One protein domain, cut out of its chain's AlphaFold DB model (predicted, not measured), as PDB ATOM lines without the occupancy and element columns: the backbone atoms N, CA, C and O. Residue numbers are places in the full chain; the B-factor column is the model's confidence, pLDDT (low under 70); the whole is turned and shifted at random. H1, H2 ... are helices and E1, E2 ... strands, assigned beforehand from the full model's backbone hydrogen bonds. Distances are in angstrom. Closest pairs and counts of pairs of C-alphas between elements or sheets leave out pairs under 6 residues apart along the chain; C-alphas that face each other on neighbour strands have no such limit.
ATOM      1  N   THR A  99     234.174 139.234 168.406       98.06
ATOM      2  CA  THR A  99     233.729 140.203 169.408       98.06
ATOM      3  C   THR A  99     232.464 139.676 170.063       98.06
ATOM      4  O   THR A  99     231.598 139.103 169.399       98.06
ATOM      5  N   THR A 100     232.357 139.860 171.378       98.00
ATOM      6  CA  THR A 100     231.135 139.557 172.119       98.00
ATOM      7  C   THR A 100     230.244 140.786 172.139       98.00
ATOM      8  O   THR A 100     230.530 141.791 172.796       98.00
ATOM      9  N   PHE A 101     229.145 140.683 171.411       98.31
ATOM     10  CA  PHE A 101     228.088 141.674 171.381       98.31
ATOM     11  C   PHE A 101     226.997 141.328 172.387       98.31
ATOM     12  O   PHE A 101     226.917 140.197 172.859       98.31
ATOM     13  N   VAL A 102     226.134 142.287 172.703       98.12
ATOM     14  CA  VAL A 102     224.986 142.083 173.583       98.12
ATOM     15  C   VAL A 102     223.733 142.745 173.016       98.12
ATOM     16  O   VAL A 102     223.783 143.876 172.531       98.12
ATOM     17  N   ALA A 103     222.609 142.031 173.087       97.50
ATOM     18  CA  ALA A 103     221.276 142.540 172.774       97.50
ATOM     19  C   ALA A 103     220.390 142.499 174.026       97.50
ATOM     20  O   ALA A 103     220.340 141.463 174.688       97.50
ATOM     21  N   LEU A 104     219.655 143.576 174.314       96.88
ATOM     22  CA  LEU A 104     218.587 143.587 175.320       96.88
ATOM     23  C   LEU A 104     217.245 143.314 174.626       96.88
ATOM     24  O   LEU A 104     216.857 144.069 173.735       96.88
ATOM     25  N   LYS A 105     216.564 142.216 174.983       94.44
ATOM     26  CA  LYS A 105     215.277 141.816 174.385       94.44
ATOM     27  C   LYS A 105     214.390 141.066 175.380       94.44
ATOM     28  O   LYS A 105     214.886 140.269 176.167       94.44
ATOM     29  N   ALA A 106     213.071 141.231 175.266       91.94
ATOM     30  CA  ALA A 106     212.082 140.426 176.001       91.94
ATOM     31  C   ALA A 106     212.015 138.959 175.539       91.94
ATOM     32  O   ALA A 106     211.594 138.071 176.275       91.94
ATOM     33  N   ARG A 107     212.426 138.681 174.295       89.50
ATOM     34  CA  ARG A 107     212.510 137.321 173.751       89.50
ATOM     35  C   ARG A 107     213.919 137.045 173.245       89.50
ATOM     36  O   ARG A 107     214.512 137.942 172.636       89.50
ATOM     37  N   PRO A 108     214.436 135.820 173.440       88.38
ATOM     38  CA  PRO A 108     215.744 135.456 172.925       88.38
ATOM     39  C   PRO A 108     215.769 135.616 171.403       88.38
ATOM     40  O   PRO A 108     214.782 135.278 170.742       88.38
ATOM     41  N   PRO A 109     216.881 136.097 170.823       89.19
ATOM     42  CA  PRO A 109     217.123 135.865 169.411       89.19
ATOM     43  C   PRO A 109     217.069 134.353 169.149       89.19
ATOM     44  O   PRO A 109     217.539 133.554 169.960       89.19
ATOM     45  N   GLU A 110     216.460 133.946 168.042       88.31
ATOM     46  CA  GLU A 110     216.431 132.532 167.678       88.31
ATOM     47  C   GLU A 110     217.846 132.075 167.312       88.31
ATOM     48  O   GLU A 110     218.590 132.787 166.636       88.31
ATOM     49  N   LYS A 111     218.234 130.890 167.791       90.69
ATOM     50  CA  LYS A 111     219.484 130.259 167.367       90.69
ATOM     51  C   LYS A 111     219.375 129.879 165.891       90.69
ATOM     52  O   LYS A 111     218.363 129.321 165.477       90.69
ATOM     53  N   GLY A 112     220.459 130.081 165.151       91.25
ATOM     54  CA  GLY A 112     220.522 129.830 163.717       91.25
ATOM     55  C   GLY A 112     220.565 131.147 162.962       91.25
ATOM     56  O   GLY A 112     221.201 132.098 163.409       91.25
ATOM     57  N   THR A 113     219.907 131.198 161.816       91.62
ATOM     58  CA  THR A 113     219.956 132.354 160.929       91.62
ATOM     59  C   THR A 113     219.068 133.486 161.452       91.62
ATOM     60  O   THR A 113     217.878 133.299 161.698       91.62
ATOM     61  N   ALA A 114     219.629 134.686 161.613       92.31
ATOM     62  CA  ALA A 114     218.888 135.849 162.085       92.31
ATOM     63  C   ALA A 114     217.742 136.213 161.118       92.31
ATOM     64  O   ALA A 114     217.978 136.620 159.981       92.31
ATOM     65  N   ASN A 115     216.494 136.146 161.593       89.38
ATOM     66  CA  ASN A 115     215.285 136.447 160.804       89.38
ATOM     67  C   ASN A 115     215.076 137.951 160.514       89.38
ATOM     68  O   ASN A 115     214.092 138.349 159.895       89.38
ATOM     69  N   GLY A 116     215.977 138.811 160.989       91.31
ATOM     70  CA  GLY A 116     215.899 140.259 160.864       91.31
ATOM     71  C   GLY A 116     217.157 140.930 161.404       91.31
ATOM     72  O   GLY A 116     218.079 140.261 161.870       91.31
ATOM     73  N   TYR A 117     217.180 142.260 161.370       93.81
ATOM     74  CA  TYR A 117     218.254 143.035 161.984       93.81
ATOM     75  C   TYR A 117     218.216 142.909 163.508       93.81
ATOM     76  O   TYR A 117     217.158 143.043 164.130       93.81
ATOM     77  N   ILE A 118     219.375 142.682 164.120       95.31
ATOM     78  CA  ILE A 118     219.520 142.657 165.577       95.31
ATOM     79  C   ILE A 118     220.441 143.799 165.973       95.31
ATOM     80  O   ILE A 118     221.618 143.806 165.616       95.31
ATOM     81  N   TRP A 119     219.885 144.756 166.710       95.50
ATOM     82  CA  TRP A 119     220.651 145.838 167.313       95.50
ATOM     83  C   TRP A 119     221.487 145.297 168.464       95.50
ATOM     84  O   TRP A 119     220.957 144.588 169.325       95.50
ATOM     85  N   VAL A 120     222.775 145.624 168.470       97.94
ATOM     86  CA  VAL A 120     223.709 145.170 169.493       97.94
ATOM     87  C   VAL A 120     224.711 146.257 169.870       97.94
ATOM     88  O   VAL A 120     225.010 147.156 169.087       97.94
ATOM     89  N   ALA A 121     225.263 146.137 171.072       98.06
ATOM     90  CA  ALA A 121     226.426 146.892 171.530       98.06
ATOM     91  C   ALA A 121     227.578 145.930 171.849       98.06
ATOM     92  O   ALA A 121     227.358 144.729 172.015       98.06
ATOM     93  N   VAL A 122     228.807 146.436 171.971       97.94
ATOM     94  CA  VAL A 122     229.920 145.640 172.519       97.94
ATOM     95  C   VAL A 122     229.634 145.368 173.997       97.94
ATOM     96  O   VAL A 122     229.398 146.310 174.756       97.94
ATOM     97  N   SER A 123     229.647 144.093 174.408       97.31
ATOM     98  CA  SER A 123     229.213 143.689 175.758       97.31
ATOM     99  C   SER A 123     229.990 144.419 176.854       97.31
ATOM    100  O   SER A 123     229.401 144.991 177.772       97.31
ATOM    101  N   GLU A 124     231.316 144.470 176.724       95.75
ATOM    102  CA  GLU A 124     232.183 145.115 177.707       95.75
ATOM    103  C   GLU A 124     231.903 146.622 177.835       95.75
ATOM    104  O   GLU A 124     231.850 147.151 178.944       95.75
ATOM    105  N   ASP A 125     231.659 147.306 176.714       96.06
ATOM    106  CA  ASP A 125     231.400 148.747 176.694       96.06
ATOM    107  C   ASP A 125     230.082 149.101 177.386       96.06
ATOM    108  O   ASP A 125     230.041 149.965 178.267       96.06
ATOM    109  N   LEU A 126     229.020 148.352 177.078       97.31
ATOM    110  CA  LEU A 126     227.732 148.509 177.749       97.31
ATOM    111  C   LEU A 126     227.830 148.206 179.243       97.31
ATOM    112  O   LEU A 126     227.280 148.939 180.068       97.31
ATOM    113  N   ARG A 127     228.571 147.154 179.604       96.06
ATOM    114  CA  ARG A 127     228.771 146.772 181.001       96.06
ATOM    115  C   ARG A 127     229.481 147.877 181.778       96.06
ATOM    116  O   ARG A 127     228.994 148.263 182.839       96.06
ATOM    117  N   ARG A 128     230.562 148.449 181.236       95.38
ATOM    118  CA  ARG A 128     231.286 149.571 181.867       95.38
ATOM    119  C   ARG A 128     230.376 150.764 182.158       95.38
ATOM    120  O   ARG A 128     230.534 151.387 183.204       95.38
ATOM    121  N   LYS A 129     229.403 151.061 181.288       94.62
ATOM    122  CA  LYS A 129     228.466 152.176 181.502       94.62
ATOM    123  C   LYS A 129     227.389 151.902 182.558       94.62
ATOM    124  O   LYS A 129     226.895 152.850 183.170       94.62
ATOM    125  N   CYS A 130     227.015 150.641 182.785       95.88
ATOM    126  CA  CYS A 130     225.907 150.310 183.685       95.88
ATOM    127  C   CYS A 130     226.324 149.766 185.061       95.88
ATOM    128  O   CYS A 130     225.489 149.741 185.971       95.88
ATOM    129  N   VAL A 131     227.581 149.343 185.248       95.38
ATOM    130  CA  VAL A 131     228.050 148.799 186.533       95.38
ATOM    131  C   VAL A 131     227.827 149.782 187.683       95.38
ATOM    132  O   VAL A 131     228.148 150.963 187.596       95.38
ATOM    133  N   GLY A 132     227.267 149.276 188.786       90.56
ATOM    134  CA  GLY A 132     227.049 150.049 190.014       90.56
ATOM    135  C   GLY A 132     225.874 151.030 189.959       90.56
ATOM    136  O   GLY A 132     225.598 151.698 190.956       90.56
ATOM    137  N   LYS A 133     225.142 151.113 188.839       92.94
ATOM    138  CA  LYS A 133     223.924 151.925 188.763       92.94
ATOM    139  C   LYS A 133     222.830 151.311 189.659       92.94
ATOM    140  O   LYS A 133     222.640 150.094 189.646       92.94
ATOM    141  N   PRO A 134     222.067 152.129 190.408       91.31
ATOM    142  CA  PRO A 134     221.108 151.642 191.410       91.31
ATOM    143  C   PRO A 134     219.912 150.893 190.807       91.31
ATOM    144  O   PRO A 134     219.299 150.065 191.473       91.31
ATOM    145  N   SER A 135     219.573 151.176 189.548       93.62
ATOM    146  CA  SER A 135     218.546 150.455 188.797       93.62
ATOM    147  C   SER A 135     219.113 150.051 187.433       93.62
ATOM    148  O   SER A 135     219.001 150.823 186.479       93.62
ATOM    149  N   PRO A 136     219.762 148.874 187.333       95.50
ATOM    150  CA  PRO A 136     220.413 148.404 186.113       95.50
ATOM    151  C   PRO A 136     219.517 148.396 184.879       95.50
ATOM    152  O   PRO A 136     219.922 148.910 183.844       95.50
ATOM    153  N   ALA A 137     218.284 147.890 184.988       95.62
ATOM    154  CA  ALA A 137     217.359 147.852 183.856       95.62
ATOM    155  C   ALA A 137     217.056 149.262 183.318       95.62
ATOM    156  O   ALA A 137     217.230 149.534 182.134       95.62
ATOM    157  N   ARG A 138     216.728 150.210 184.205       95.06
ATOM    158  CA  ARG A 138     216.500 151.612 183.814       95.06
ATOM    159  C   ARG A 138     217.758 152.276 183.259       95.06
ATOM    160  O   ARG A 138     217.674 153.032 182.297       95.06
ATOM    161  N   ALA A 139     218.920 152.000 183.849       95.88
ATOM    162  CA  ALA A 139     220.192 152.521 183.360       95.88
ATOM    163  C   ALA A 139     220.502 152.015 181.945       95.88
ATOM    164  O   ALA A 139     220.897 152.807 181.098       95.88
ATOM    165  N   LEU A 140     220.269 150.731 181.669       97.25
ATOM    166  CA  LEU A 140     220.420 150.174 180.326       97.25
ATOM    167  C   LEU A 140     219.467 150.838 179.332       97.25
ATOM    168  O   LEU A 140     219.904 151.170 178.239       97.25
ATOM    169  N   HIS A 141     218.210 151.093 179.707       96.12
ATOM    170  CA  HIS A 141     217.265 151.760 178.808       96.12
ATOM    171  C   HIS A 141     217.709 153.181 178.466       96.12
ATOM    172  O   HIS A 141     217.643 153.573 177.306       96.12
ATOM    173  N   ARG A 142     218.232 153.915 179.453       95.69
ATOM    174  CA  ARG A 142     218.859 155.225 179.246       95.69
ATOM    175  C   ARG A 142     220.020 155.142 178.273       95.69
ATOM    176  O   ARG A 142     219.946 155.721 177.198       95.69
ATOM    177  N   ILE A 143     221.037 154.350 178.618       96.81
ATOM    178  CA  ILE A 143     222.274 154.213 177.844       96.81
ATOM    179  C   ILE A 143     221.977 153.772 176.411       96.81
ATOM    180  O   ILE A 143     222.597 154.281 175.486       96.81
ATOM    181  N   LEU A 144     221.044 152.837 176.220       96.12
ATOM    182  CA  LEU A 144     220.718 152.260 174.916       96.12
ATOM    183  C   LEU A 144     219.705 153.075 174.102       96.12
ATOM    184  O   LEU A 144     219.347 152.657 173.005       96.12
ATOM    185  N   GLY A 145     219.214 154.206 174.613       94.06
ATOM    186  CA  GLY A 145     218.183 154.970 173.916       94.06
ATOM    187  C   GLY A 145     216.840 154.241 173.827       94.06
ATOM    188  O   GLY A 145     216.072 154.465 172.898       94.06
ATOM    189  N   LEU A 146     216.541 153.342 174.767       92.88
ATOM    190  CA  LEU A 146     215.285 152.595 174.812       92.88
ATOM    191  C   LEU A 146     214.194 153.365 175.560       92.88
ATOM    192  O   LEU A 146     214.451 154.332 176.271       92.88
ATOM    193  N   HIS A 147     212.956 152.916 175.402       90.94
ATOM    194  CA  HIS A 147     211.786 153.521 176.017       90.94
ATOM    195  C   HIS A 147     211.858 153.369 177.550       90.94
ATOM    196  O   HIS A 147     212.274 152.313 178.024       90.94
ATOM    197  N   PRO A 148     211.427 154.355 178.357       91.12
ATOM    198  CA  PRO A 148     211.532 154.293 179.819       91.12
ATOM    199  C   PRO A 148     210.749 153.166 180.495       91.12
ATOM    200  O   PRO A 148     211.083 152.757 181.607       91.12
ATOM    201  N   ALA A 149     209.679 152.691 179.857       88.38
ATOM    202  CA  ALA A 149     208.958 151.512 180.323       88.38
ATOM    203  C   ALA A 149     209.827 150.266 180.117       88.38
ATOM    204  O   ALA A 149     210.071 149.866 178.981       88.38
ATOM    205  N   VAL A 150     210.277 149.689 181.229       87.19
ATOM    206  CA  VAL A 150     211.040 148.439 181.277       87.19
ATOM    207  C   VAL A 150     210.075 147.259 181.237       87.19
ATOM    208  O   VAL A 150     209.113 147.224 182.011       87.19
ATOM    209  N   ASP A 151     210.346 146.286 180.374       89.62
ATOM    210  CA  ASP A 151     209.611 145.025 180.337       89.62
ATOM    211  C   ASP A 151     210.238 144.046 181.357       89.62
ATOM    212  O   ASP A 151     211.448 143.807 181.334       89.62
ATOM    213  N   PRO A 152     209.462 143.458 182.289       91.00
ATOM    214  CA  PRO A 152     209.996 142.518 183.281       91.00
ATOM    215  C   PRO A 152     210.629 141.252 182.672       91.00
ATOM    216  O   PRO A 152     211.436 140.579 183.330       91.00
ATOM    217  N   ASP A 153     210.287 140.914 181.430       93.94
ATOM    218  CA  ASP A 153     210.823 139.763 180.709       93.94
ATOM    219  C   ASP A 153     212.084 140.103 179.898       93.94
ATOM    220  O   ASP A 153     212.724 139.196 179.364       93.94
ATOM    221  N   GLU A 154     212.522 141.368 179.858       94.69
ATOM    222  CA  GLU A 154     213.767 141.758 179.187       94.69
ATOM    223  C   GLU A 154     214.997 141.072 179.782       94.69
ATOM    224  O   GLU A 154     215.241 141.049 180.995       94.69
ATOM    225  N   ARG A 155     215.800 140.488 178.894       97.38
ATOM    226  CA  ARG A 155     217.069 139.833 179.199       97.38
ATOM    227  C   ARG A 155     218.132 140.302 178.222       97.38
ATOM    228  O   ARG A 155     217.842 140.669 177.083       97.38
ATOM    229  N   LEU A 156     219.374 140.269 178.682       98.00
ATOM    230  CA  LEU A 156     220.542 140.450 177.842       98.00
ATOM    231  C   LEU A 156     220.985 139.098 177.293       98.00
ATOM    232  O   LEU A 156     221.028 138.105 178.021       98.00
ATOM    233  N   TYR A 157     221.336 139.092 176.015       97.69
ATOM    234  CA  TYR A 157     221.862 137.934 175.309       97.69
ATOM    235  C   TYR A 157     223.209 138.305 174.715       97.69
ATOM    236  O   TYR A 157     223.280 139.164 173.835       97.69
ATOM    237  N   GLU A 158     224.269 137.671 175.207       97.50
ATOM    238  CA  GLU A 158     225.597 137.811 174.617       97.50
ATOM    239  C   GLU A 158     225.695 136.954 173.353       97.50
ATOM    240  O   GLU A 158     225.245 135.810 173.327       97.50
ATOM    241  N   ILE A 159     226.257 137.520 172.291       97.75
ATOM    242  CA  ILE A 159     226.415 136.867 170.994       97.75
ATOM    243  C   ILE A 159     227.853 137.106 170.546       97.75
ATOM    244  O   ILE A 159     228.234 138.230 170.220       97.75
ATOM    245  N   THR A 160     228.660 136.049 170.549       97.94
ATOM    246  CA  THR A 160     230.050 136.103 170.089       97.94
ATOM    247  C   THR A 160     230.116 135.674 168.630       97.94
ATOM    248  O   THR A 160     229.740 134.554 168.291       97.94
ATOM    249  N   LEU A 161     230.594 136.565 167.765       97.50
ATOM    250  CA  LEU A 161     230.746 136.327 166.326       97.50
ATOM    251  C   LEU A 161     231.932 137.131 165.763       97.50
ATOM    252  O   LEU A 161     232.398 138.058 166.431       97.50
ATOM    253  N   PRO A 162     232.452 136.789 164.568       98.25
ATOM    254  CA  PRO A 162     233.450 137.610 163.883       98.25
ATOM    255  C   PRO A 162     232.945 139.045 163.685       98.25
ATOM    256  O   PRO A 162     231.794 139.250 163.299       98.25
ATOM    257  N   ALA A 163     233.783 140.042 163.970       97.94
ATOM    258  CA  ALA A 163     233.380 141.446 163.939       97.94
ATOM    259  C   ALA A 163     232.942 141.910 162.537       97.94
ATOM    260  O   ALA A 163     232.085 142.780 162.426       97.94
ATOM    261  N   ASP A 164     233.459 141.294 161.473       96.94
ATOM    262  CA  ASP A 164     233.058 141.562 160.086       96.94
ATOM    263  C   ASP A 164     231.616 141.128 159.739       96.94
ATOM    264  O   ASP A 164     231.126 141.421 158.648       96.94
ATOM    265  N   LYS A 165     230.910 140.446 160.654       97.69
ATOM    266  CA  LYS A 165     229.493 140.071 160.499       97.69
ATOM    267  C   LYS A 165     228.520 141.106 161.051       97.69
ATOM    268  O   LYS A 165     227.313 140.886 160.986       97.69
ATOM    269  N   VAL A 166     229.003 142.223 161.586       97.56
ATOM    270  CA  VAL A 166     228.155 143.368 161.928       97.56
ATOM    271  C   VAL A 166     228.476 144.551 161.035       97.56
ATOM    272  O   VAL A 166     229.538 144.631 160.428       97.56
ATOM    273  N   PHE A 167     227.555 145.503 160.980       96.81
ATOM    274  CA  PHE A 167     227.812 146.801 160.374       96.81
ATOM    275  C   PHE A 167     227.490 147.922 161.354       96.81
ATOM    276  O   PHE A 167     226.679 147.756 162.271       96.81
ATOM    277  N   ARG A 168     228.115 149.081 161.150       95.38
ATOM    278  CA  ARG A 168     227.843 150.273 161.951       95.38
ATOM    279  C   ARG A 168     226.654 151.051 161.365       95.38
ATOM    280  O   ARG A 168     226.694 151.394 160.182       95.38
ATOM    281  N   PRO A 169     225.604 151.383 162.140       93.50
ATOM    282  CA  PRO A 169     224.475 152.175 161.657       93.50
ATOM    283  C   PRO A 169     224.831 153.672 161.660       93.50
ATOM    284  O   PRO A 169     224.339 154.461 162.465       93.50
ATOM    285  N   CYS A 170     225.737 154.055 160.764       90.31
ATOM    286  CA  CYS A 170     226.346 155.376 160.712       90.31
ATOM    287  C   CYS A 170     226.113 156.056 159.358       90.31
ATOM    288  O   CYS A 170     226.305 155.470 158.295       90.31
ATOM    289  N   LEU A 171     225.672 157.315 159.387       86.31
ATOM    290  CA  LEU A 171     225.210 158.038 158.204       86.31
ATOM    291  C   LEU A 171     226.329 158.268 157.180       86.31
ATOM    292  O   LEU A 171     226.072 158.244 155.978       86.31
ATOM    293  N   SER A 172     227.568 158.441 157.646       85.25
ATOM    294  CA  SER A 172     228.740 158.602 156.784       85.25
ATOM    295  C   SER A 172     229.292 157.289 156.217       85.25
ATOM    296  O   SER A 172     230.129 157.333 155.321       85.25
ATOM    297  N   GLY A 173     228.851 156.126 156.707       87.38
ATOM    298  CA  GLY A 173     229.361 154.828 156.265       87.38
ATOM    299  C   GLY A 173     229.063 153.700 157.249       87.38
ATOM    300  O   GLY A 173     228.669 153.935 158.380       87.38
ATOM    301  N   HIS A 174     229.265 152.455 156.824       92.06
ATOM    302  CA  HIS A 174     228.932 151.264 157.618       92.06
ATOM    303  C   HIS A 174     230.161 150.545 158.200       92.06
ATOM    304  O   HIS A 174     230.038 149.448 158.745       92.06
ATOM    305  N   ASP A 175     231.332 151.178 158.094       93.00
ATOM    306  CA  ASP A 175     232.618 150.646 158.531       93.00
ATOM    307  C   ASP A 175     232.703 150.541 160.065       93.00
ATOM    308  O   ASP A 175     232.498 151.499 160.819       93.00
ATOM    309  N   ILE A 176     233.022 149.338 160.528       96.25
ATOM    310  CA  ILE A 176     233.151 148.996 161.944       96.25
ATOM    311  C   ILE A 176     234.460 149.505 162.562       96.25
ATOM    312  O   ILE A 176     234.528 149.663 163.781       96.25
ATOM    313  N   THR A 177     235.471 149.809 161.748       96.31
ATOM    314  CA  THR A 177     236.790 150.296 162.186       96.31
ATOM    315  C   THR A 177     236.812 151.811 162.416       96.31
ATOM    316  O   THR A 177     237.712 152.339 163.067       96.31
ATOM    317  N   THR A 178     235.795 152.520 161.925       93.38
ATOM    318  CA  THR A 178     235.674 153.972 162.065       93.38
ATOM    319  C   THR A 178     235.434 154.382 163.525       93.38
ATOM    320  O   THR A 178     234.592 153.808 164.216       93.38
ATOM    321  N   THR A 179     236.141 155.424 163.973       94.06
ATOM    322  CA  THR A 179     236.074 155.984 165.339       94.06
ATOM    323  C   THR A 179     235.155 157.201 165.472       94.06
ATOM    324  O   THR A 179     234.972 157.703 166.577       94.06
ATOM    325  N   ALA A 180     234.584 157.689 164.368       90.56
ATOM    326  CA  ALA A 180     233.735 158.874 164.341       90.56
ATOM    327  C   ALA A 180     232.796 158.866 163.127       90.56
ATOM    328  O   ALA A 180     233.225 158.640 161.998       90.56
ATOM    329  N   CYS A 181     231.522 159.181 163.345       88.44
ATOM    330  CA  CYS A 181     230.559 159.404 162.269       88.44
ATOM    331  C   CYS A 181     230.458 160.885 161.929       88.44
ATOM    332  O   CYS A 181     230.492 161.736 162.817       88.44
ATOM    333  N   THR A 182     230.307 161.199 160.645       82.31
ATOM    334  CA  THR A 182     230.236 162.583 160.163       82.31
ATOM    335  C   THR A 182     228.907 162.881 159.478       82.31
ATOM    336  O   THR A 182     228.184 161.983 159.037       82.31
ATOM    337  N   ARG A 183     228.560 164.170 159.432       75.75
ATOM    338  CA  ARG A 183     227.410 164.708 158.698       75.75
ATOM    339  C   ARG A 183     227.861 165.888 157.832       75.75
ATOM    340  O   ARG A 183     228.730 166.634 158.284       75.75
ATOM    341  N   PRO A 184     227.254 166.110 156.651       69.62
ATOM    342  CA  PRO A 184     226.216 165.296 155.996       69.62
ATOM    343  C   PRO A 184     226.754 163.928 155.517       69.62
ATOM    344  O   PRO A 184     227.968 163.730 155.536       69.62
ATOM    345  N   PRO A 185     225.892 162.967 155.114       63.28
ATOM    346  CA  PRO A 185     226.373 161.771 154.420       63.28
ATOM    347  C   PRO A 185     227.252 162.184 153.229       63.28
ATOM    348  O   PRO A 185     226.996 163.243 152.639       63.28
ATOM    349  N   PRO A 186     228.267 161.384 152.855       62.97
ATOM    350  CA  PRO A 186     229.050 161.666 151.662       62.97
ATOM    351  C   PRO A 186     228.101 161.845 150.475       62.97
ATOM    352  O   PRO A 186     227.141 161.083 150.325       62.97
ATOM    353  N   ALA A 187     228.343 162.887 149.671       60.56
ATOM    354  CA  ALA A 187     227.537 163.151 148.487       60.56
ATOM    355  C   ALA A 187     227.470 161.863 147.654       60.56
ATOM    356  O   ALA A 187     228.510 161.211 147.499       60.56
ATOM    357  N   PRO A 188     226.287 161.465 147.152       57.75
ATOM    358  CA  PRO A 188     226.221 160.316 146.273       57.75
ATOM    359  C   PRO A 188     227.192 160.586 145.125       57.75
ATOM    360  O   PRO A 188     227.062 161.581 144.408       57.75
ATOM    361  N   ALA A 189     228.201 159.723 144.974       56.28
ATOM    362  CA  ALA A 189     228.934 159.660 143.721       56.28
ATOM    363  C   ALA A 189     227.902 159.452 142.597       56.28
ATOM    364  O   ALA A 189     226.774 159.033 142.856       56.28
ATOM    365  N   ALA A 190     228.247 159.731 141.344       53.62
ATOM    366  CA  ALA A 190     227.326 159.612 140.206       53.62
ATOM    367  C   ALA A 190     226.818 158.163 139.902       53.62
ATOM    368  O   ALA A 190     226.455 157.865 138.769       53.62
ATOM    369  N   ALA A 191     226.796 157.254 140.886       50.16
ATOM    370  CA  ALA A 191     226.335 155.862 140.892       50.16
ATOM    371  C   ALA A 191     226.147 155.386 142.360       50.16
ATOM    372  O   ALA A 191     226.646 156.060 143.264       50.16
ATOM    373  N   PRO A 192     225.670 154.160 142.656       59.62
ATOM    374  CA  PRO A 192     224.556 153.340 142.162       59.62
ATOM    375  C   PRO A 192     223.378 153.366 143.187       59.62
ATOM    376  O   PRO A 192     223.314 154.257 144.030       59.62
ATOM    377  N   LEU A 193     222.428 152.414 143.127       54.81
ATOM    378  CA  LEU A 193     221.368 152.246 144.147       54.81
ATOM    379  C   LEU A 193     221.954 152.186 145.579       54.81
ATOM    380  O   LEU A 193     223.035 151.618 145.759       54.81
ATOM    381  N   PRO A 194     221.253 152.724 146.600       69.00
ATOM    382  CA  PRO A 194     221.759 152.755 147.969       69.00
ATOM    383  C   PRO A 194     222.014 151.345 148.504       69.00
ATOM    384  O   PRO A 194     221.233 150.422 148.259       69.00
ATOM    385  N   SER A 195     223.097 151.178 149.269       80.00
ATOM    386  CA  SER A 195     223.394 149.890 149.901       80.00
ATOM    387  C   SER A 195     222.281 149.493 150.875       80.00
ATOM    388  O   SER A 195     221.580 150.345 151.429       80.00
ATOM    389  N   VAL A 196     222.133 148.194 151.150       81.62
ATOM    390  CA  VAL A 196     221.141 147.707 152.125       81.62
ATOM    391  C   VAL A 196     221.304 148.377 153.504       81.62
ATOM    392  O   VAL A 196     220.316 148.679 154.174       81.62
ATOM    393  N   HIS A 197     222.540 148.710 153.888       84.62
ATOM    394  CA  HIS A 197     222.852 149.442 155.117       84.62
ATOM    395  C   HIS A 197     222.403 150.908 155.062       84.62
ATOM    396  O   HIS A 197     221.854 151.416 156.038       84.62
ATOM    397  N   GLN A 198     222.566 151.585 153.921       81.31
ATOM    398  CA  GLN A 198     222.056 152.948 153.733       81.31
ATOM    399  C   GLN A 198     220.525 152.978 153.793       81.31
ATOM    400  O   GLN A 198     219.960 153.837 154.468       81.31
ATOM    401  N   VAL A 199     219.852 152.006 153.166       84.50
ATOM    402  CA  VAL A 199     218.391 151.860 153.262       84.50
ATOM    403  C   VAL A 199     217.962 151.649 154.716       84.50
ATOM    404  O   VAL A 199     217.005 152.277 155.166       84.50
ATOM    405  N   PHE A 200     218.685 150.818 155.475       87.25
ATOM    406  CA  PHE A 200     218.435 150.624 156.904       87.25
ATOM    407  C   PHE A 200     218.548 151.939 157.693       87.25
ATOM    408  O   PHE A 200     217.629 152.279 158.438       87.25
ATOM    409  N   ILE A 201     219.632 152.697 157.516       87.25
ATOM    410  CA  ILE A 201     219.866 153.951 158.250       87.25
ATOM    411  C   ILE A 201     218.786 154.985 157.914       87.25
ATOM    412  O   ILE A 201     218.155 155.527 158.820       87.25
ATOM    413  N   VAL A 202     218.519 155.220 156.624       83.94
ATOM    414  CA  VAL A 202     217.510 156.196 156.180       83.94
ATOM    415  C   VAL A 202     216.120 155.814 156.679       83.94
ATOM    416  O   VAL A 202     215.382 156.677 157.148       83.94
ATOM    417  N   ARG A 203     215.765 154.522 156.650       85.94
ATOM    418  CA  ARG A 203     214.478 154.046 157.170       85.94
ATOM    419  C   ARG A 203     214.329 154.314 158.667       85.94
ATOM    420  O   ARG A 203     213.254 154.734 159.082       85.94
ATOM    421  N   ASN A 204     215.371 154.083 159.465       86.31
ATOM    422  CA  ASN A 204     215.318 154.337 160.907       86.31
ATOM    423  C   ASN A 204     215.287 155.842 161.223       86.31
ATOM    424  O   ASN A 204     214.509 156.263 162.074       86.31
ATOM    425  N   LEU A 205     216.033 156.676 160.488       83.50
ATOM    426  CA  LEU A 205     215.939 158.139 160.616       83.50
ATOM    427  C   LEU A 205     214.538 158.653 160.251       83.50
ATOM    428  O   LEU A 205     213.960 159.456 160.980       83.50
ATOM    429  N   ALA A 206     213.963 158.161 159.152       82.19
ATOM    430  CA  ALA A 206     212.608 158.516 158.745       82.19
ATOM    431  C   ALA A 206     211.570 158.061 159.780       82.19
ATOM    432  O   ALA A 206     210.646 158.810 160.083       82.19
ATOM    433  N   ALA A 207     211.735 156.863 160.356       79.69
ATOM    434  CA  ALA A 207     210.858 156.356 161.407       79.69
ATOM    435  C   ALA A 207     210.872 157.249 162.658       79.69
ATOM    436  O   ALA A 207     209.809 157.465 163.237       79.69
ATOM    437  N   ASN A 208     212.027 157.802 163.042       75.62
ATOM    438  CA  ASN A 208     212.112 158.772 164.139       75.62
ATOM    439  C   ASN A 208     211.425 160.097 163.820       75.62
ATOM    440  O   ASN A 208     210.805 160.690 164.693       75.62
ATOM    441  N   ALA A 209     211.517 160.566 162.574       69.69
ATOM    442  CA  ALA A 209     210.949 161.854 162.186       69.69
ATOM    443  C   ALA A 209     209.409 161.869 162.199       69.69
ATOM    444  O   ALA A 209     208.805 162.924 162.368       69.69
ATOM    445  N   VAL A 210     208.764 160.712 161.993       65.19
ATOM    446  CA  VAL A 210     207.300 160.622 161.828       65.19
ATOM    447  C   VAL A 210     206.565 160.037 163.033       65.19
ATOM    448  O   VAL A 210     205.338 160.109 163.087       65.19
ATOM    449  N   ARG A 211     207.271 159.413 163.982       60.72
ATOM    450  CA  ARG A 211     206.675 158.748 165.148       60.72
ATOM    451  C   ARG A 211     207.560 158.913 166.373       60.72
ATOM    452  O   ARG A 211     208.779 158.863 166.264       60.72
ATOM    453  N   VAL A 212     206.912 159.004 167.535       59.38
ATOM    454  CA  VAL A 212     207.545 158.869 168.852       59.38
ATOM    455  C   VAL A 212     208.176 157.474 168.927       59.38
ATOM    456  O   VAL A 212     207.479 156.488 169.159       59.38
ATOM    457  N   ASN A 213     209.470 157.387 168.634       68.88
ATOM    458  CA  ASN A 213     210.252 156.154 168.546       68.88
ATOM    459  C   ASN A 213     211.525 156.278 169.395       68.88
ATOM    460  O   ASN A 213     211.779 157.306 170.017       68.88
ATOM    461  N   TYR A 214     212.325 155.216 169.439       80.88
ATOM    462  CA  TYR A 214     213.651 155.246 170.051       80.88
ATOM    463  C   TYR A 214     214.535 156.314 169.374       80.88
ATOM    464  O   TYR A 214     214.578 156.331 168.145       80.88
ATOM    465  N   PRO A 215     215.246 157.187 170.115       83.81
ATOM    466  CA  PRO A 215     216.139 158.207 169.561       83.81
ATOM    467  C   PRO A 215     217.348 157.588 168.836       83.81
ATOM    468  O   PRO A 215     218.463 157.531 169.347       83.81
ATOM    469  N   PHE A 216     217.128 157.113 167.611       88.19
ATOM    470  CA  PHE A 216     218.194 156.686 166.707       88.19
ATOM    471  C   PHE A 216     218.958 157.892 166.138       88.19
ATOM    472  O   PHE A 216     218.380 158.799 165.534       88.19
ATOM    473  N   THR A 217     220.280 157.884 166.317       89.06
ATOM    474  CA  THR A 217     221.142 159.027 165.994       89.06
ATOM    475  C   THR A 217     221.640 159.015 164.550       89.06
ATOM    476  O   THR A 217     221.936 160.069 163.988       89.06
ATOM    477  N   GLY A 218     221.794 157.831 163.947       89.94
ATOM    478  CA  GLY A 218     222.559 157.672 162.707       89.94
ATOM    479  C   GLY A 218     224.039 158.046 162.850       89.94
ATOM    480  O   GLY A 218     224.720 158.221 161.844       89.94
ATOM    481  N   MET A 219     224.548 158.183 164.076       91.81
ATOM    482  CA  MET A 219     225.923 158.597 164.375       91.81
ATOM    483  C   MET A 219     226.774 157.439 164.915       91.81
ATOM    484  O   MET A 219     227.862 157.665 165.436       91.81
ATOM    485  N   GLY A 220     226.297 156.195 164.788       93.38
ATOM    486  CA  GLY A 220     227.020 155.000 165.229       93.38
ATOM    487  C   GLY A 220     227.070 154.803 166.748       93.38
ATOM    488  O   GLY A 220     227.853 153.967 167.202       93.38
ATOM    489  N   TYR A 221     226.261 155.545 167.512       95.12
ATOM    490  CA  TYR A 221     226.126 155.434 168.964       95.12
ATOM    491  C   TYR A 221     224.663 155.602 169.418       95.12
ATOM    492  O   TYR A 221     223.885 156.312 168.771       95.12
ATOM    493  N   THR A 222     224.307 154.985 170.549       94.81
ATOM    494  CA  THR A 222     222.971 155.074 171.164       94.81
ATOM    495  C   THR A 222     222.778 156.437 171.833       94.81
ATOM    496  O   THR A 222     223.683 156.935 172.500       94.81
ATOM    497  N   TYR A 223     221.599 157.051 171.733       93.94
ATOM    498  CA  TYR A 223     221.341 158.304 172.452       93.94
ATOM    499  C   TYR A 223     221.075 158.034 173.941       93.94
ATOM    500  O   TYR A 223     220.028 157.485 174.290       93.94
ATOM    501  N   ASP A 224     221.989 158.452 174.820       95.31
ATOM    502  CA  ASP A 224     221.793 158.357 176.269       95.31
ATOM    503  C   ASP A 224     220.910 159.507 176.754       95.31
ATOM    504  O   ASP A 224     221.372 160.628 176.953       95.31
ATOM    505  N   TRP A 225     219.619 159.240 176.938       94.25
ATOM    506  CA  TRP A 225     218.652 160.253 177.376       94.25
ATOM    507  C   TRP A 225     218.668 160.512 178.886       94.25
ATOM    508  O   TRP A 225     217.802 161.224 179.393       94.25
ATOM    509  N   SER A 226     219.615 159.945 179.636       92.19
ATOM    510  CA  SER A 226     219.725 160.241 181.060       92.19
ATOM    511  C   SER A 226     220.022 161.722 181.317       92.19
ATOM    512  O   SER A 226     220.813 162.354 180.621       92.19
ATOM    513  N   LEU A 227     219.387 162.279 182.352       89.00
ATOM    514  CA  LEU A 227     219.609 163.669 182.764       89.00
ATOM    515  C   LEU A 227     221.040 163.908 183.279       89.00
ATOM    516  O   LEU A 227     221.492 165.048 183.313       89.00
ATOM    517  N   ASP A 228     221.735 162.845 183.696       87.19
ATOM    518  CA  ASP A 228     223.134 162.860 184.123       87.19
ATOM    519  C   ASP A 228     224.135 162.638 182.976       87.19
ATOM    520  O   ASP A 228     225.339 162.707 183.223       87.19
ATOM    521  N   SER A 229     223.678 162.412 181.738       90.31
ATOM    522  CA  SER A 229     224.557 162.323 180.568       90.31
ATOM    523  C   SER A 229     224.822 163.719 179.986       90.31
ATOM    524  O   SER A 229     223.913 164.326 179.417       90.31
ATOM    525  N   PRO A 230     226.050 164.263 180.109       85.81
ATOM    526  CA  PRO A 230     226.351 165.639 179.703       85.81
ATOM    527  C   PRO A 230     226.365 165.831 178.181       85.81
ATOM    528  O   PRO A 230     226.200 166.949 177.695       85.81
ATOM    529  N   ASP A 231     226.593 164.760 177.426       88.94
ATOM    530  CA  ASP A 231     226.702 164.768 175.968       88.94
ATOM    531  C   ASP A 231     225.639 163.900 175.276       88.94
ATOM    532  O   ASP A 231     225.580 163.877 174.046       88.94
ATOM    533  N   ASN A 232     224.789 163.215 176.047       92.88
ATOM    534  CA  ASN A 232     223.803 162.252 175.564       92.88
ATOM    535  C   ASN A 232     224.407 161.133 174.693       92.88
ATOM    536  O   ASN A 232     223.738 160.577 173.816       92.88
ATOM    537  N   VAL A 233     225.675 160.784 174.932       93.75
ATOM    538  CA  VAL A 233     226.368 159.705 174.223       93.75
ATOM    539  C   VAL A 233     226.316 158.423 175.049       93.75
ATOM    540  O   VAL A 233     226.951 158.291 176.098       93.75
ATOM    541  N   GLY A 234     225.591 157.429 174.542       95.38
ATOM    542  CA  GLY A 234     225.556 156.081 175.091       95.38
ATOM    543  C   GLY A 234     226.759 155.249 174.650       95.38
ATOM    544  O   GLY A 234     227.903 155.630 174.890       95.38
ATOM    545  N   VAL A 235     226.522 154.085 174.058       97.06
ATOM    546  CA  VAL A 235     227.564 153.153 173.594       97.06
ATOM    547  C   VAL A 235     227.630 153.112 172.079       97.06
ATOM    548  O   VAL A 235     226.683 153.501 171.399       97.06
ATOM    549  N   SER A 236     228.738 152.602 171.541       97.06
ATOM    550  CA  SER A 236     228.816 152.307 170.108       97.06
ATOM    551  C   SER A 236     227.778 151.263 169.698       97.06
ATOM    552  O   SER A 236     227.666 150.202 170.315       97.06
ATOM    553  N   GLU A 237     227.053 151.564 168.626       95.38
ATOM    554  CA  GLU A 237     226.006 150.714 168.068       95.38
ATOM    555  C   GLU A 237     226.510 149.897 166.892       95.38
ATOM    556  O   GLU A 237     227.262 150.383 166.042       95.38
ATOM    557  N   PHE A 238     226.007 148.673 166.808       97.62
ATOM    558  CA  PHE A 238     226.219 147.778 165.688       97.62
ATOM    559  C   PHE A 238     224.928 147.035 165.372       97.62
ATOM    560  O   PHE A 238     224.019 146.913 166.198       97.62
ATOM    561  N   VAL A 239     224.851 146.519 164.154       97.44
ATOM    562  CA  VAL A 239     223.703 145.753 163.698       97.44
ATOM    563  C   VAL A 239     224.186 144.452 163.083       97.44
ATOM    564  O   VAL A 239     224.982 144.455 162.144       97.44
ATOM    565  N   ILE A 240     223.669 143.337 163.595       97.19
ATOM    566  CA  ILE A 240     223.789 142.032 162.947       97.19
ATOM    567  C   ILE A 240     222.733 141.990 161.828       97.19
ATOM    568  O   ILE A 240     221.542 142.164 162.123       97.19
ATOM    569  N   PRO A 241     223.120 141.806 160.554       95.56
ATOM    570  CA  PRO A 241     222.180 141.744 159.447       95.56
ATOM    571  C   PRO A 241     221.361 140.449 159.470       95.56
ATOM    572  O   PRO A 241     221.811 139.408 159.960       95.56
ATOM    573  N   ALA A 242     220.160 140.515 158.892       93.00
ATOM    574  CA  ALA A 242     219.361 139.325 158.622       93.00
ATOM    575  C   ALA A 242     220.167 138.327 157.771       93.00
ATOM    576  O   ALA A 242     220.954 138.738 156.919       93.00
ATOM    577  N   GLY A 243     219.979 137.028 157.995       94.56
ATOM    578  CA  GLY A 243     220.764 135.993 157.319       94.56
ATOM    579  C   GLY A 243     222.065 135.604 158.035       94.56
ATOM    580  O   GLY A 243     222.721 134.661 157.611       94.56
ATOM    581  N   THR A 244     222.447 136.295 159.113       96.69
ATOM    582  CA  THR A 244     223.664 135.960 159.871       96.69
ATOM    583  C   THR A 244     223.407 134.809 160.830       96.69
ATOM    584  O   THR A 244     222.455 134.866 161.608       96.69
ATOM    585  N   ASP A 245     224.276 133.803 160.831       97.19
ATOM    586  CA  ASP A 245     224.208 132.720 161.807       97.19
ATOM    587  C   ASP A 245     224.662 133.196 163.189       97.19
ATOM    588  O   ASP A 245     225.771 133.706 163.369       97.19
ATOM    589  N   ILE A 246     223.792 133.012 164.179       96.81
ATOM    590  CA  ILE A 246     224.020 133.413 165.562       96.81
ATOM    591  C   ILE A 246     223.741 132.262 166.525       96.81
ATOM    592  O   ILE A 246     222.853 131.428 166.333       96.81
ATOM    593  N   THR A 247     224.494 132.247 167.619       95.69
ATOM    594  CA  THR A 247     224.195 131.423 168.792       95.69
ATOM    595  C   THR A 247     224.170 132.334 170.012       95.69
ATOM    596  O   THR A 247     225.228 132.658 170.547       95.69
ATOM    597  N   PRO A 248     222.982 132.795 170.432       94.94
ATOM    598  CA  PRO A 248     222.851 133.592 171.641       94.94
ATOM    599  C   PRO A 248     223.212 132.766 172.874       94.94
ATOM    600  O   PRO A 248     222.835 131.596 172.984       94.94
ATOM    601  N   GLY A 249     223.924 133.390 173.807       95.38
ATOM    602  CA  GLY A 249     224.165 132.848 175.135       95.38
ATOM    603  C   GLY A 249     222.879 132.736 175.969       95.38
ATOM    604  O   GLY A 249     221.795 133.140 175.533       95.38
ATOM    605  N   PRO A 250     222.978 132.189 177.193       95.62
ATOM    606  CA  PRO A 250     221.843 132.123 178.107       95.62
ATOM    607  C   PRO A 250     221.326 133.532 178.463       95.62
ATOM    608  O   PRO A 250     222.096 134.492 178.432       95.62
ATOM    609  N   PRO A 251     220.039 133.673 178.834       96.88
ATOM    610  CA  PRO A 251     219.485 134.957 179.251       96.88
ATOM    611  C   PRO A 251     220.165 135.470 180.526       96.88
ATOM    612  O   PRO A 251     220.237 134.761 181.530       96.88
ATOM    613  N   ILE A 252     220.589 136.731 180.511       97.25
ATOM    614  CA  ILE A 252     221.202 137.424 181.649       97.25
ATOM    615  C   ILE A 252     220.248 138.531 182.105       97.25
ATOM    616  O   ILE A 252     219.732 139.284 181.281       97.25
ATOM    617  N   THR A 253     219.979 138.653 183.407       97.38
ATOM    618  CA  THR A 253     219.168 139.783 183.893       97.38
ATOM    619  C   THR A 253     219.988 141.077 183.875       97.38
ATOM    620  O   THR A 253     221.212 141.015 184.043       97.38
ATOM    621  N   PRO A 254     219.358 142.256 183.735       97.00
ATOM    622  CA  PRO A 254     220.040 143.543 183.884       97.00
ATOM    623  C   PRO A 254     220.916 143.639 185.140       97.00
ATOM    624  O   PRO A 254     222.052 144.104 185.081       97.00
ATOM    625  N   GLU A 255     220.431 143.136 186.274       95.94
ATOM    626  CA  GLU A 255     221.142 143.163 187.556       95.94
ATOM    627  C   GLU A 255     222.379 142.269 187.547       95.94
ATOM    628  O   GLU A 255     223.410 142.634 188.106       95.94
ATOM    629  N   ALA A 256     222.286 141.091 186.928       95.81
ATOM    630  CA  ALA A 256     223.424 140.195 186.797       95.81
ATOM    631  C   ALA A 256     224.471 140.759 185.829       95.81
ATOM    632  O   ALA A 256     225.666 140.653 186.098       95.81
ATOM    633  N   PHE A 257     224.027 141.388 184.739       96.44
ATOM    634  CA  PHE A 257     224.911 141.991 183.750       96.44
ATOM    635  C   PHE A 257     225.675 143.196 184.323       96.44
ATOM    636  O   PHE A 257     226.896 143.273 184.210       96.44
ATOM    637  N   CYS A 258     224.987 144.097 185.021       96.25
ATOM    638  CA  CYS A 258     225.574 145.324 185.567       96.25
ATOM    639  C   CYS A 258     226.161 145.163 186.981       96.25
ATOM    640  O   CYS A 258     226.391 146.152 187.685       96.25
ATOM    641  N   ARG A 259     226.393 143.934 187.452       93.31
ATOM    642  CA  ARG A 259     226.995 143.710 188.772       93.31
ATOM    643  C   ARG A 259     228.486 144.097 188.762       93.31
ATOM    644  O   ARG A 259     229.190 143.746 187.813       93.31
TER     645      ARG A 259
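AT A GLANCE: This is residues 99 to 259 of the 265 residues of an uncharacterized protein of Magnetospirillum sp. UT-4 (UniProt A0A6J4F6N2). One strongly twisted sheet of five strands makes the core, with H1 and H2 packed over one of its faces and the short H4 beside H2; H3 and the long link before it lie off the sheet, and residues 188 to 193 of that link stick out. The printed part has 161 residues, with four named helices and five named strands in the order E1 E2 H1 H2 E3 H3 E4 E5 H4. The sheet's order is E3 E1 E2 E5 E4, antiparallel throughout. The class is mixed, helices and strands, with under half of the residues in named elements. The whole is compact, with a radius of gyration of the C-alphas of 15.7 A and spans of 51 by 38 by 29 A.

HOW THE PARTS SIT: E1, residues 99 to 105, and E2, residues 118 to 122, form an antiparallel hairpin; N 102 and O 121 are 2.8 A apart, within hydrogen-bond range. H1, residues 123 to 130, is on the sheet at a height of 7.5 A, over E2 and across the strands at 73 degrees to E2 on the local plane. H2, residues 136 to 143, is on the same face and touches H1 about perpendicular, at 79 degrees; the closest C-alphas, of Cys 130 and Ala 139, are 6.1 A apart. E3, residues 155 to 162, is an edge strand antiparallel to E1, with N 101 and O 159 2.9 A apart. E2, H1 H2 and E3 make a split strand-helix-strand unit, two strands of one sheet joined through helices with another strand, E1, between them in the sheet, and its crossover is right-handed. H3, residues 196 to 210, is not on the sheet and touches no helix. E4, residues 221 to 223, the other edge strand, forms a hairpin with E5, residues 233 to 240; N 222 and O 235 are 2.9 A apart. E5 pairs with E2 over its residues 237 to 240, with N 120 and O 238 2.9 A apart. H4, residues 254 to 257, only grazes the sheet and touches H2; the closest C-alphas, of Ala 137 and Pro 254, are 5.1 A apart. In H1, H2 and H3 every O i to N i+4 pair is within hydrogen-bond range; H4 is too short for one.

IN THESE COORDINATES: E1 begins at C-alpha 99, (233.729, 140.203, 169.408). From first to last C-alpha E3 measures 22.5 A, H3 21.3 A and E5 21.1 A. E5 ends at C-alpha 240, (223.789, 142.032, 162.947), and H4 at C-alpha 257, (224.911, 141.991, 183.750).

THE WHOLE: The two C-alphas farthest apart, of Pro 134 and Ala 190, are 52.2 A apart. The printed part has no cut. The links E1 to E2, H2 to E3, E3 to H3 and E5 to H4 are long. Residues 184 to 194 and 209 to 213 have a pLDDT under 70.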